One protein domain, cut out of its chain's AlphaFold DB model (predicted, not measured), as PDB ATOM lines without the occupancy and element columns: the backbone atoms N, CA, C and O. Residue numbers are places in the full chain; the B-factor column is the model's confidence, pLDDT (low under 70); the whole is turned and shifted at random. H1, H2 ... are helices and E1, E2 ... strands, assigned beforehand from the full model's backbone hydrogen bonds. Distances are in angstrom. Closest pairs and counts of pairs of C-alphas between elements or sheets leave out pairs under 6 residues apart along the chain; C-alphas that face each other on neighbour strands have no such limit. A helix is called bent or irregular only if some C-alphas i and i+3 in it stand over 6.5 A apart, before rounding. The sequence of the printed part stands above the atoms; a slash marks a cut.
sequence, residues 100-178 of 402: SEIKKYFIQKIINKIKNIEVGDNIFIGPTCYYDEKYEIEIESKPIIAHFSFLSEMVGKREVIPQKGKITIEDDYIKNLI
ATOM      1  N   SER A 100     235.480 291.083 105.555       89.19
ATOM      2  CA  SER A 100     235.664 292.503 105.869       89.19
ATOM      3  C   SER A 100     234.449 293.119 106.567       89.19
ATOM      4  O   SER A 100     234.606 293.914 107.492       89.19
ATOM      5  N   GLU A 101     233.241 292.734 106.153       89.56
ATOM      6  CA  GLU A 101     231.979 293.204 106.736       89.56
ATOM      7  C   GLU A 101     231.783 292.608 108.131       89.56
ATOM      8  O   GLU A 101     231.476 293.330 109.076       89.56
ATOM      9  N   ILE A 102     232.076 291.314 108.294       90.56
ATOM     10  CA  ILE A 102     232.003 290.619 109.586       90.56
ATOM     11  C   ILE A 102     232.984 291.229 110.592       90.56
ATOM     12  O   ILE A 102     232.620 291.465 111.743       90.56
ATOM     13  N   LYS A 103     234.216 291.529 110.166       89.25
ATOM     14  CA  LYS A 103     235.199 292.231 111.000       89.25
ATOM     15  C   LYS A 103     234.712 293.600 111.431       89.25
ATOM     16  O   LYS A 103     234.791 293.927 112.613       89.25
ATOM     17  N   LYS A 104     234.211 294.390 110.479       88.12
ATOM     18  CA  LYS A 104     233.669 295.719 110.758       88.12
ATOM     19  C   LYS A 104     232.537 295.623 111.780       88.12
ATOM     20  O   LYS A 104     232.572 296.333 112.778       88.12
ATOM     21  N   TYR A 105     231.601 294.697 111.582       88.62
ATOM     22  CA  TYR A 105     230.517 294.439 112.523       88.62
ATOM     23  C   TYR A 105     231.035 294.036 113.908       88.62
ATOM     24  O   TYR A 105     230.623 294.611 114.912       88.62
ATOM     25  N   PHE A 106     231.982 293.099 113.981       90.69
ATOM     26  CA  PHE A 106     232.550 292.661 115.253       90.69
ATOM     27  C   PHE A 106     233.188 293.818 116.027       90.69
ATOM     28  O   PHE A 106     232.895 294.004 117.206       90.69
ATOM     29  N   ILE A 107     234.018 294.617 115.352       86.62
ATOM     30  CA  ILE A 107     234.747 295.735 115.960       86.62
ATOM     31  C   ILE A 107     233.802 296.878 116.352       86.62
ATOM     32  O   ILE A 107     234.023 297.528 117.364       86.62
ATOM     33  N   GLN A 108     232.756 297.144 115.572       85.31
ATOM     34  CA  GLN A 108     231.889 298.304 115.808       85.31
ATOM     35  C   GLN A 108     230.687 298.010 116.708       85.31
ATOM     36  O   GLN A 108     230.165 298.928 117.333       85.31
ATOM     37  N   LYS A 109     230.196 296.767 116.728       86.88
ATOM     38  CA  LYS A 109     228.921 296.417 117.374       86.88
ATOM     39  C   LYS A 109     229.036 295.363 118.466       86.88
ATOM     40  O   LYS A 109     228.162 295.316 119.324       86.88
ATOM     41  N   ILE A 110     230.047 294.491 118.412       91.56
ATOM     42  CA  ILE A 110     230.151 293.362 119.343       91.56
ATOM     43  C   ILE A 110     231.192 293.614 120.421       91.56
ATOM     44  O   ILE A 110     230.893 293.437 121.599       91.56
ATOM     45  N   ILE A 111     232.408 294.005 120.041       91.44
ATOM     46  CA  ILE A 111     233.554 294.062 120.956       91.44
ATOM     47  C   ILE A 111     233.353 295.073 122.093       91.44
ATOM     48  O   ILE A 111     233.687 294.771 123.237       91.44
ATOM     49  N   ASN A 112     232.726 296.214 121.797       91.06
ATOM     50  CA  ASN A 112     232.378 297.270 122.749       91.06
ATOM     51  C   ASN A 112     231.315 296.842 123.769       91.06
ATOM     52  O   ASN A 112     231.152 297.495 124.791       91.06
ATOM     53  N   LYS A 113     230.611 295.736 123.516       94.06
ATOM     54  CA  LYS A 113     229.584 295.174 124.398       94.06
ATOM     55  C   LYS A 113     230.059 293.920 125.142       94.06
ATOM     56  O   LYS A 113     229.277 293.264 125.831       94.06
ATOM     57  N   ILE A 114     231.337 293.538 125.029       94.56
ATOM     58  CA  ILE A 114     231.891 292.402 125.781       94.56
ATOM     59  C   ILE A 114     232.402 292.890 127.137       94.56
ATOM     60  O   ILE A 114     233.378 293.628 127.225       94.56
ATOM     61  N   LYS A 115     231.779 292.416 128.216       94.31
ATOM     62  CA  LYS A 115     232.200 292.722 129.583       94.31
ATOM     63  C   LYS A 115     233.398 291.867 130.007       94.31
ATOM     64  O   LYS A 115     233.561 290.737 129.540       94.31
ATOM     65  N   ASN A 116     234.186 292.377 130.956       94.19
ATOM     66  CA  ASN A 116     235.374 291.731 131.539       94.19
ATOM     67  C   ASN A 116     236.522 291.493 130.547       94.19
ATOM     68  O   ASN A 116     237.333 290.595 130.762       94.19
ATOM     69  N   ILE A 117     236.572 292.237 129.443       94.19
ATOM     70  CA  ILE A 117     237.722 292.197 128.536       94.19
ATOM     71  C   ILE A 117     238.957 292.816 129.198       94.19
ATOM     72  O   ILE A 117     238.851 293.760 129.979       94.19
ATOM     73  N   GLU A 118     240.132 292.307 128.847       93.94
ATOM     74  CA  GLU A 118     241.413 292.896 129.236       93.94
ATOM     75  C   GLU A 118     242.000 293.635 128.029       93.94
ATOM     76  O   GLU A 118     242.187 293.039 126.964       93.94
ATOM     77  N   VAL A 119     242.281 294.931 128.183       92.00
ATOM     78  CA  VAL A 119     242.823 295.782 127.115       92.00
ATOM     79  C   VAL A 119     244.254 296.184 127.466       92.00
ATOM     80  O   VAL A 119     244.482 296.891 128.443       92.00
ATOM     81  N   GLY A 120     245.216 295.733 126.660       89.50
ATOM     82  CA  GLY A 120     246.628 296.129 126.721       89.50
ATOM     83  C   GLY A 120     247.145 296.449 125.318       89.50
ATOM     84  O   GLY A 120     246.491 297.184 124.574       89.50
ATOM     85  N   ASP A 121     248.265 295.840 124.924       90.12
ATOM     86  CA  ASP A 121     248.728 295.820 123.521       90.12
ATOM     87  C   ASP A 121     247.737 295.073 122.605       90.12
ATOM     88  O   ASP A 121     247.611 295.352 121.413       90.12
ATOM     89  N   ASN A 122     246.979 294.149 123.202       93.06
ATOM     90  CA  ASN A 122     246.014 293.269 122.556       93.06
ATOM     91  C   ASN A 122     244.682 293.372 123.316       93.06
ATOM     92  O   ASN A 122     244.663 293.736 124.496       93.06
ATOM     93  N   ILE A 123     243.583 292.966 122.684       93.88
ATOM     94  CA  ILE A 123     242.293 292.786 123.358       93.88
ATOM     95  C   ILE A 123     242.146 291.310 123.701       93.88
ATOM     96  O   ILE A 123     242.052 290.470 122.805       93.88
ATOM     97  N   PHE A 124     242.135 290.981 124.992       94.94
ATOM     98  CA  PHE A 124     241.986 289.610 125.457       94.94
ATOM     99  C   PHE A 124     240.560 289.317 125.939       94.94
ATOM    100  O   PHE A 124     240.059 289.906 126.897       94.94
ATOM    101  N   ILE A 125     239.922 288.350 125.275       95.31
ATOM    102  CA  ILE A 125     238.614 287.791 125.617       95.31
ATOM    103  C   ILE A 125     238.845 286.546 126.480       95.31
ATOM    104  O   ILE A 125     238.984 285.419 125.989       95.31
ATOM    105  N   GLY A 126     238.934 286.772 127.787       93.69
ATOM    106  CA  GLY A 126     239.123 285.752 128.811       93.69
ATOM    107  C   GLY A 126     237.905 284.843 129.037       93.69
ATOM    108  O   GLY A 126     236.811 285.093 128.531       93.69
ATOM    109  N   PRO A 127     238.057 283.763 129.825       91.69
ATOM    110  CA  PRO A 127     237.012 282.752 130.029       91.69
ATOM    111  C   PRO A 127     235.728 283.297 130.678       91.69
ATOM    112  O   PRO A 127     234.655 282.729 130.460       91.69
ATOM    113  N   THR A 128     235.836 284.382 131.447       92.81
ATOM    114  CA  THR A 128     234.739 285.074 132.142       92.81
ATOM    115  C   THR A 128     234.102 286.192 131.313       92.81
ATOM    116  O   THR A 128     233.137 286.809 131.769       92.81
ATOM    117  N   CYS A 129     234.613 286.463 130.107       94.44
ATOM    118  CA  CYS A 129     234.031 287.451 129.210       94.44
ATOM    119  C   CYS A 129     232.671 286.989 128.689       94.44
ATOM    120  O   CYS A 129     232.466 285.818 128.341       94.44
ATOM    121  N   TYR A 130     231.745 287.934 128.583       93.38
ATOM    122  CA  TYR A 130     230.427 287.697 128.017       93.38
ATOM    123  C   TYR A 130     229.887 288.959 127.350       93.38
ATOM    124  O   TYR A 130     230.193 290.070 127.771       93.38
ATOM    125  N   TYR A 131     229.061 288.774 126.324       95.38
ATOM    126  CA  TYR A 131     228.332 289.870 125.692       95.38
ATOM    127  C   TYR A 131     227.218 290.369 126.620       95.38
ATOM    128  O   TYR A 131     226.431 289.553 127.118       95.38
ATOM    129  N   ASP A 132     227.157 291.674 126.860       93.56
ATOM    130  CA  ASP A 132     226.161 292.370 127.676       93.56
ATOM    131  C   ASP A 132     225.617 293.554 126.878       93.56
ATOM    132  O   ASP A 132     226.334 294.500 126.575       93.56
ATOM    133  N   GLU A 133     224.339 293.492 126.520       91.31
ATOM    134  CA  GLU A 133     223.706 294.474 125.646       91.31
ATOM    135  C   GLU A 133     223.618 295.882 126.251       91.31
ATOM    136  O   GLU A 133     223.434 296.850 125.519       91.31
ATOM    137  N   LYS A 134     223.753 295.992 127.578       91.19
ATOM    138  CA  LYS A 134     223.723 297.264 128.317       91.19
ATOM    139  C   LYS A 134     225.113 297.843 128.567       91.19
ATOM    140  O   LYS A 134     225.223 298.914 129.157       91.19
ATOM    141  N   TYR A 135     226.161 297.099 128.227       91.88
ATOM    142  CA  TYR A 135     227.537 297.511 128.439       91.88
ATOM    143  C   TYR A 135     228.077 298.183 127.182       91.88
ATOM    144  O   TYR A 135     227.853 297.690 126.083       91.88
ATOM    145  N   GLU A 136     228.813 299.274 127.351       89.88
ATOM    146  CA  GLU A 136     229.475 299.956 126.248       89.88
ATOM    147  C   GLU A 136     230.840 300.472 126.707       89.88
ATOM    148  O   GLU A 136     230.970 301.064 127.782       89.88
ATOM    149  N   ILE A 137     231.870 300.198 125.909       88.81
ATOM    150  CA  ILE A 137     233.237 300.675 126.112       88.81
ATOM    151  C   ILE A 137     233.840 301.084 124.767       88.81
ATOM    152  O   ILE A 137     233.687 300.388 123.762       88.81
ATOM    153  N   GLU A 138     234.549 302.208 124.745       86.81
ATOM    154  CA  GLU A 138     235.322 302.624 123.577       86.81
ATOM    155  C   GLU A 138     236.621 301.819 123.499       86.81
ATOM    156  O   GLU A 138     237.410 301.779 124.445       86.81
ATOM    157  N   ILE A 139     236.831 301.139 122.371       84.31
ATOM    158  CA  ILE A 139     237.988 300.271 122.157       84.31
ATOM    159  C   ILE A 139     238.643 300.628 120.826       84.31
ATOM    160  O   ILE A 139     238.013 300.573 119.770       84.31
ATOM    161  N   GLU A 140     239.934 300.937 120.873       84.94
ATOM    162  CA  GLU A 140     240.759 301.084 119.677       84.94
ATOM    163  C   GLU A 140     240.987 299.732 118.987       84.94
ATOM    164  O   GLU A 140     241.092 298.687 119.631       84.94
ATOM    165  N   SER A 141     241.121 299.742 117.658       84.50
ATOM    166  CA  SER A 141     241.386 298.519 116.901       84.50
ATOM    167  C   SER A 141     242.766 297.949 117.249       84.50
ATOM    168  O   SER A 141     243.795 298.520 116.895       84.50
ATOM    169  N   LYS A 142     242.775 296.809 117.946       89.25
ATOM    170  CA  LYS A 142     243.974 296.067 118.362       89.25
ATOM    171  C   LYS A 142     243.826 294.577 118.032       89.25
ATOM    172  O   LYS A 142     242.696 294.107 117.856       89.25
ATOM    173  N   PRO A 143     244.928 293.805 117.966       91.06
ATOM    174  CA  PRO A 143     244.863 292.359 117.785       91.06
ATOM    175  C   PRO A 143     243.994 291.690 118.854       91.06
ATOM    176  O   PRO A 143     244.129 291.973 120.047       91.06
ATOM    177  N   ILE A 144     243.108 290.787 118.431       93.31
ATOM    178  CA  ILE A 144     242.178 290.094 119.326       93.31
ATOM    179  C   ILE A 144     242.755 288.728 119.690       93.31
ATOM    180  O   ILE A 144     243.144 287.941 118.827       93.31
ATOM    181  N   ILE A 145     242.766 288.423 120.982       94.88
ATOM    182  CA  ILE A 145     243.147 287.123 121.528       94.88
ATOM    183  C   ILE A 145     241.969 286.597 122.337       94.88
ATOM    184  O   ILE A 145     241.425 287.312 123.170       94.88
ATOM    185  N   ALA A 146     241.584 285.338 122.155       95.06
ATOM    186  CA  ALA A 146     240.548 284.711 122.971       95.06
ATOM    187  C   ALA A 146     241.092 283.524 123.765       95.06
ATOM    188  O   ALA A 146     242.025 282.830 123.356       95.06
ATOM    189  N   HIS A 147     240.475 283.259 124.911       95.75
ATOM    190  CA  HIS A 147     240.668 282.011 125.629       95.75
ATOM    191  C   HIS A 147     240.151 280.830 124.788       95.75
ATOM    192  O   HIS A 147     239.093 280.915 124.158       95.75
ATOM    193  N   PHE A 148     240.858 279.696 124.816       93.25
ATOM    194  CA  PHE A 148     240.571 278.545 123.946       93.25
ATOM    195  C   PHE A 148     239.130 278.008 124.049       93.25
ATOM    196  O   PHE A 148     238.622 277.396 123.111       93.25
ATOM    197  N   SER A 149     238.444 278.250 125.172       91.69
ATOM    198  CA  SER A 149     237.054 277.827 125.381       91.69
ATOM    199  C   SER A 149     236.057 278.453 124.398       91.69
ATOM    200  O   SER A 149     235.001 277.861 124.169       91.69
ATOM    201  N   PHE A 150     236.381 279.596 123.778       89.56
ATOM    202  CA  PHE A 150     235.570 280.204 122.712       89.56
ATOM    203  C   PHE A 150     235.771 279.553 121.339       89.56
ATOM    204  O   PHE A 150     235.004 279.829 120.425       89.56
ATOM    205  N   LEU A 151     236.772 278.684 121.188       90.00
ATOM    206  CA  LEU A 151     237.102 277.980 119.944       90.00
ATOM    207  C   LEU A 151     237.304 276.477 120.193       90.00
ATOM    208  O   LEU A 151     238.062 275.812 119.491       90.00
ATOM    209  N   SER A 152     236.611 275.925 121.192       88.31
ATOM    210  CA  SER A 152     236.779 274.536 121.641       88.31
ATOM    211  C   SER A 152     236.585 273.501 120.526       88.31
ATOM    212  O   SER A 152     237.297 272.500 120.491       88.31
ATOM    213  N   GLU A 153     235.678 273.756 119.578       85.69
ATOM    214  CA  GLU A 153     235.477 272.892 118.409       85.69
ATOM    215  C   GLU A 153     236.711 272.860 117.491       85.69
ATOM    216  O   GLU A 153     237.115 271.780 117.058       85.69
ATOM    217  N   MET A 154     237.333 274.014 117.233       88.12
ATOM    218  CA  MET A 154     238.515 274.133 116.364       88.12
ATOM    219  C   MET A 154     239.743 273.502 117.030       88.12
ATOM    220  O   MET A 154     240.509 272.778 116.394       88.12
ATOM    221  N   VAL A 155     239.874 273.687 118.349       89.44
ATOM    222  CA  VAL A 155     240.898 273.013 119.162       89.44
ATOM    223  C   VAL A 155     240.718 271.494 119.103       89.44
ATOM    224  O   VAL A 155     241.684 270.764 118.889       89.44
ATOM    225  N   GLY A 156     239.481 271.000 119.221       87.81
ATOM    226  CA  GLY A 156     239.173 269.571 119.118       87.81
ATOM    227  C   GLY A 156     239.498 268.968 117.746       87.81
ATOM    228  O   GLY A 156     239.903 267.808 117.669       87.81
ATOM    229  N   LYS A 157     239.371 269.759 116.673       89.88
ATOM    230  CA  LYS A 157     239.760 269.379 115.303       89.88
ATOM    231  C   LYS A 157     241.249 269.578 115.004       89.88
ATOM    232  O   LYS A 157     241.694 269.164 113.940       89.88
ATOM    233  N   ARG A 158     242.016 270.151 115.940       88.50
ATOM    234  CA  ARG A 158     243.424 270.551 115.762       88.50
ATOM    235  C   ARG A 158     243.635 271.570 114.636       88.50
ATOM    236  O   ARG A 158     244.721 271.646 114.079       88.50
ATOM    237  N   GLU A 159     242.605 272.351 114.324       88.94
ATOM    238  CA  GLU A 159     242.692 273.471 113.375       88.94
ATOM    239  C   GLU A 159     243.414 274.662 114.019       88.94
ATOM    240  O   GLU A 159     244.113 275.409 113.348       88.94
ATOM    241  N   VAL A 160     243.304 274.791 115.348       88.69
ATOM    242  CA  VAL A 160     243.971 275.836 116.128       88.69
ATOM    243  C   VAL A 160     244.651 275.237 117.350       88.69
ATOM    244  O   VAL A 160     244.070 274.410 118.056       88.69
ATOM    245  N   ILE A 161     245.879 275.678 117.626       90.19
ATOM    246  CA  ILE A 161     246.674 275.225 118.770       90.19
ATOM    247  C   ILE A 161     246.769 276.369 119.787       90.19
ATOM    248  O   ILE A 161     247.401 277.385 119.498       90.19
ATOM    249  N   PRO A 162     246.164 276.239 120.983       92.50
ATOM    250  CA  PRO A 162     246.253 277.275 121.999       92.50
ATOM    251  C   PRO A 162     247.660 277.338 122.601       92.50
ATOM    252  O   PRO A 162     248.228 276.321 122.996       92.50
ATOM    253  N   GLN A 163     248.190 278.548 122.763       93.75
ATOM    254  CA  GLN A 163     249.442 278.804 123.475       93.75
ATOM    255  C   GLN A 163     249.128 279.410 124.841       93.75
ATOM    256  O   GLN A 163     248.494 280.459 124.932       93.75
ATOM    257  N   LYS A 164     249.525 278.736 125.930       92.75
ATOM    258  CA  LYS A 164     249.180 279.137 127.313       92.75
ATOM    259  C   LYS A 164     247.667 279.394 127.507       92.75
ATOM    260  O   LYS A 164     247.270 280.325 128.199       92.75
ATOM    261  N   GLY A 165     246.819 278.595 126.849       92.06
ATOM    262  CA  GLY A 165     245.354 278.734 126.888       92.06
ATOM    263  C   GLY A 165     244.776 279.884 126.049       92.06
ATOM    264  O   GLY A 165     243.559 280.084 126.055       92.06
ATOM    265  N   LYS A 166     245.621 280.618 125.317       94.25
ATOM    266  CA  LYS A 166     245.263 281.765 124.480       94.25
ATOM    267  C   LYS A 166     245.357 281.412 122.994       94.25
ATOM    268  O   LYS A 166     246.202 280.613 122.593       94.25
ATOM    269  N   ILE A 167     244.482 282.007 122.192       94.44
ATOM    270  CA  ILE A 167     244.416 281.850 120.739       94.44
ATOM    271  C   ILE A 167     244.325 283.236 120.107       94.44
ATOM    272  O   ILE A 167     243.428 284.004 120.455       94.44
ATOM    273  N   THR A 168     245.216 283.538 119.167       93.25
ATOM    274  CA  THR A 168     245.108 284.734 118.324       93.25
ATOM    275  C   THR A 168     243.963 284.552 117.333       93.25
ATOM    276  O   THR A 168     243.878 283.524 116.663       93.25
ATOM    277  N   ILE A 169     243.058 285.525 117.265       91.00
ATOM    278  CA  ILE A 169     241.894 285.471 116.383       91.00
ATOM    279  C   ILE A 169     242.280 286.024 115.019       91.00
ATOM    280  O   ILE A 169     242.331 287.235 114.811       91.00
ATOM    281  N   GLU A 170     242.542 285.108 114.095       86.69
ATOM    282  CA  GLU A 170     242.652 285.410 112.672       86.69
ATOM    283  C   GLU A 170     241.261 285.565 112.040       86.69
ATOM    284  O   GLU A 170     240.234 285.183 112.614       86.69
ATOM    285  N   ASP A 171     241.245 286.115 110.831       83.88
ATOM    286  CA  ASP A 171     240.068 286.335 109.992       83.88
ATOM    287  C   ASP A 171     239.146 285.116 109.956       83.88
ATOM    288  O   ASP A 171     237.949 285.227 110.212       83.88
ATOM    289  N   ASP A 172     239.713 283.936 109.735       79.69
ATOM    290  CA  ASP A 172     238.943 282.708 109.566       79.69
ATOM    291  C   ASP A 172     238.194 282.281 110.841       79.69
ATOM    292  O   ASP A 172     237.157 281.619 110.757       79.69
ATOM    293  N   TYR A 173     238.641 282.721 112.024       88.88
ATOM    294  CA  TYR A 173     238.081 282.313 113.318       88.88
ATOM    295  C   TYR A 173     237.139 283.340 113.948       88.88
ATOM    296  O   TYR A 173     236.469 283.032 114.942       88.88
ATOM    297  N   ILE A 174     237.027 284.543 113.377       91.69
ATOM    298  CA  ILE A 174     236.129 285.577 113.908       91.69
ATOM    299  C   ILE A 174     234.664 285.127 113.866       91.69
ATOM    300  O   ILE A 174     233.899 285.407 114.789       91.69
ATOM    301  N   LYS A 175     234.286 284.348 112.842       92.19
ATOM    302  CA  LYS A 175     232.943 283.769 112.698       92.19
ATOM    303  C   LYS A 175     232.618 282.863 113.884       92.19
ATOM    304  O   LYS A 175     231.598 283.045 114.541       92.19
ATOM    305  N   ASN A 176     233.528 281.946 114.220       92.00
ATOM    306  CA  ASN A 176     233.371 281.027 115.347       92.00
ATOM    307  C   ASN A 176     233.310 281.757 116.693       92.00
ATOM    308  O   ASN A 176     232.550 281.360 117.580       92.00
ATOM    309  N   LEU A 177     234.095 282.825 116.853       93.12
ATOM    310  CA  LEU A 177     234.046 283.656 118.050       93.12
ATOM    311  C   LEU A 177     232.666 284.316 118.206       93.12
ATOM    312  O   LEU A 177     232.063 284.205 119.275       93.12
ATOM    313  N   ILE A 178     232.141 284.930 117.139       94.00
ATOM    314  CA  ILE A 178     230.800 285.537 117.114       94.00
ATOM    315  C   ILE A 178     229.724 284.490 117.421       94.00
ATOM    316  O   ILE A 178     228.883 284.722 118.289       94.00
TER     317      ILE A 178
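This is residues 100 to 178 of the 402 residues of the protein "DNA primase large subunit" of Spraguea lophii (strain 42_110) (UniProt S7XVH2). A small three-stranded sheet, E1 E2 E3, lies near the middle, and three irregular helices are set along it in the order H1, H3, H2, with H3 bridging the other two. The long link of residues 126 to 143 swings out from E1, round the last turn of H1, and back to E2. The printed part has 79 residues, with three named helices and three named strands in the order H1 E1 E2 H2 E3 H3; the class is mixed, helices and strands, and the sheet is mixed too. The whole is compact, with a radius of gyration of the C-alphas of 12.1 A, and rounded, with spans of 34 by 26 by 23 A.

H1, residues 100 to 113, touches H3, residues 171 to 178, with residues 102 to 106 alone, at a steep tilt of 39 degrees, the same way; their closest C-alphas, those of Lys 103 and Ile 174, are 7.3 A apart. E1, residues 123 to 125, is an edge strand, parallel to E2, residues 144 to 147, at 25 degrees; N 125 and O 145 are within hydrogen-bond range at 2.8 A. Residues 118 to 119 pair antiparallel with residues 123 to 124 of E1, and residues 114 to 115 with residues 130 to 131. E2 is antiparallel to the other edge strand, E3, residues 166 to 168, at 150 degrees; N 146 and O 167 are 2.8 A apart. H2, residues 148 to 156, is on the sheet but only grazes it, with its residues 148 to 155. H2 touches H3 at a steep tilt of 62 degrees, opposite ways; their closest C-alphas, those of Phe 150 and Leu 177, are 6.0 A apart. H1 and H2 are apart. O i to N i+4 pairs are within hydrogen-bond range in 7 of 10 cases in H1, 3 of 5 in H2 and 2 of 4 in H3.

H1 begins at C-alpha 100 (235.664, 292.503, 105.869) and is 19.7 A long; it is only just irregular, with C-alphas 108 and 111 6.9 A apart. E1 is 6.6 A long, E2 10.4 A and E3 6.8 A. H2, 10.3 A long, is irregular, with C-alphas 150 and 153 8.5 A apart. H3, 11.7 A long, is only just irregular, with C-alphas 172 and 175 6.9 A apart, and ends at C-alpha 178 (230.800, 285.537, 117.114).

The two C-alphas farthest apart, those of Lys 134 and Arg 158, are 35.5 A apart. The printed part has no cut. The link from E1 to E2 is long, with 18 residues; those from E2 to H2 and from E3 to H3 are tight. The mean pLDDT of the printed part is 90.8, and no printed residue is under 70.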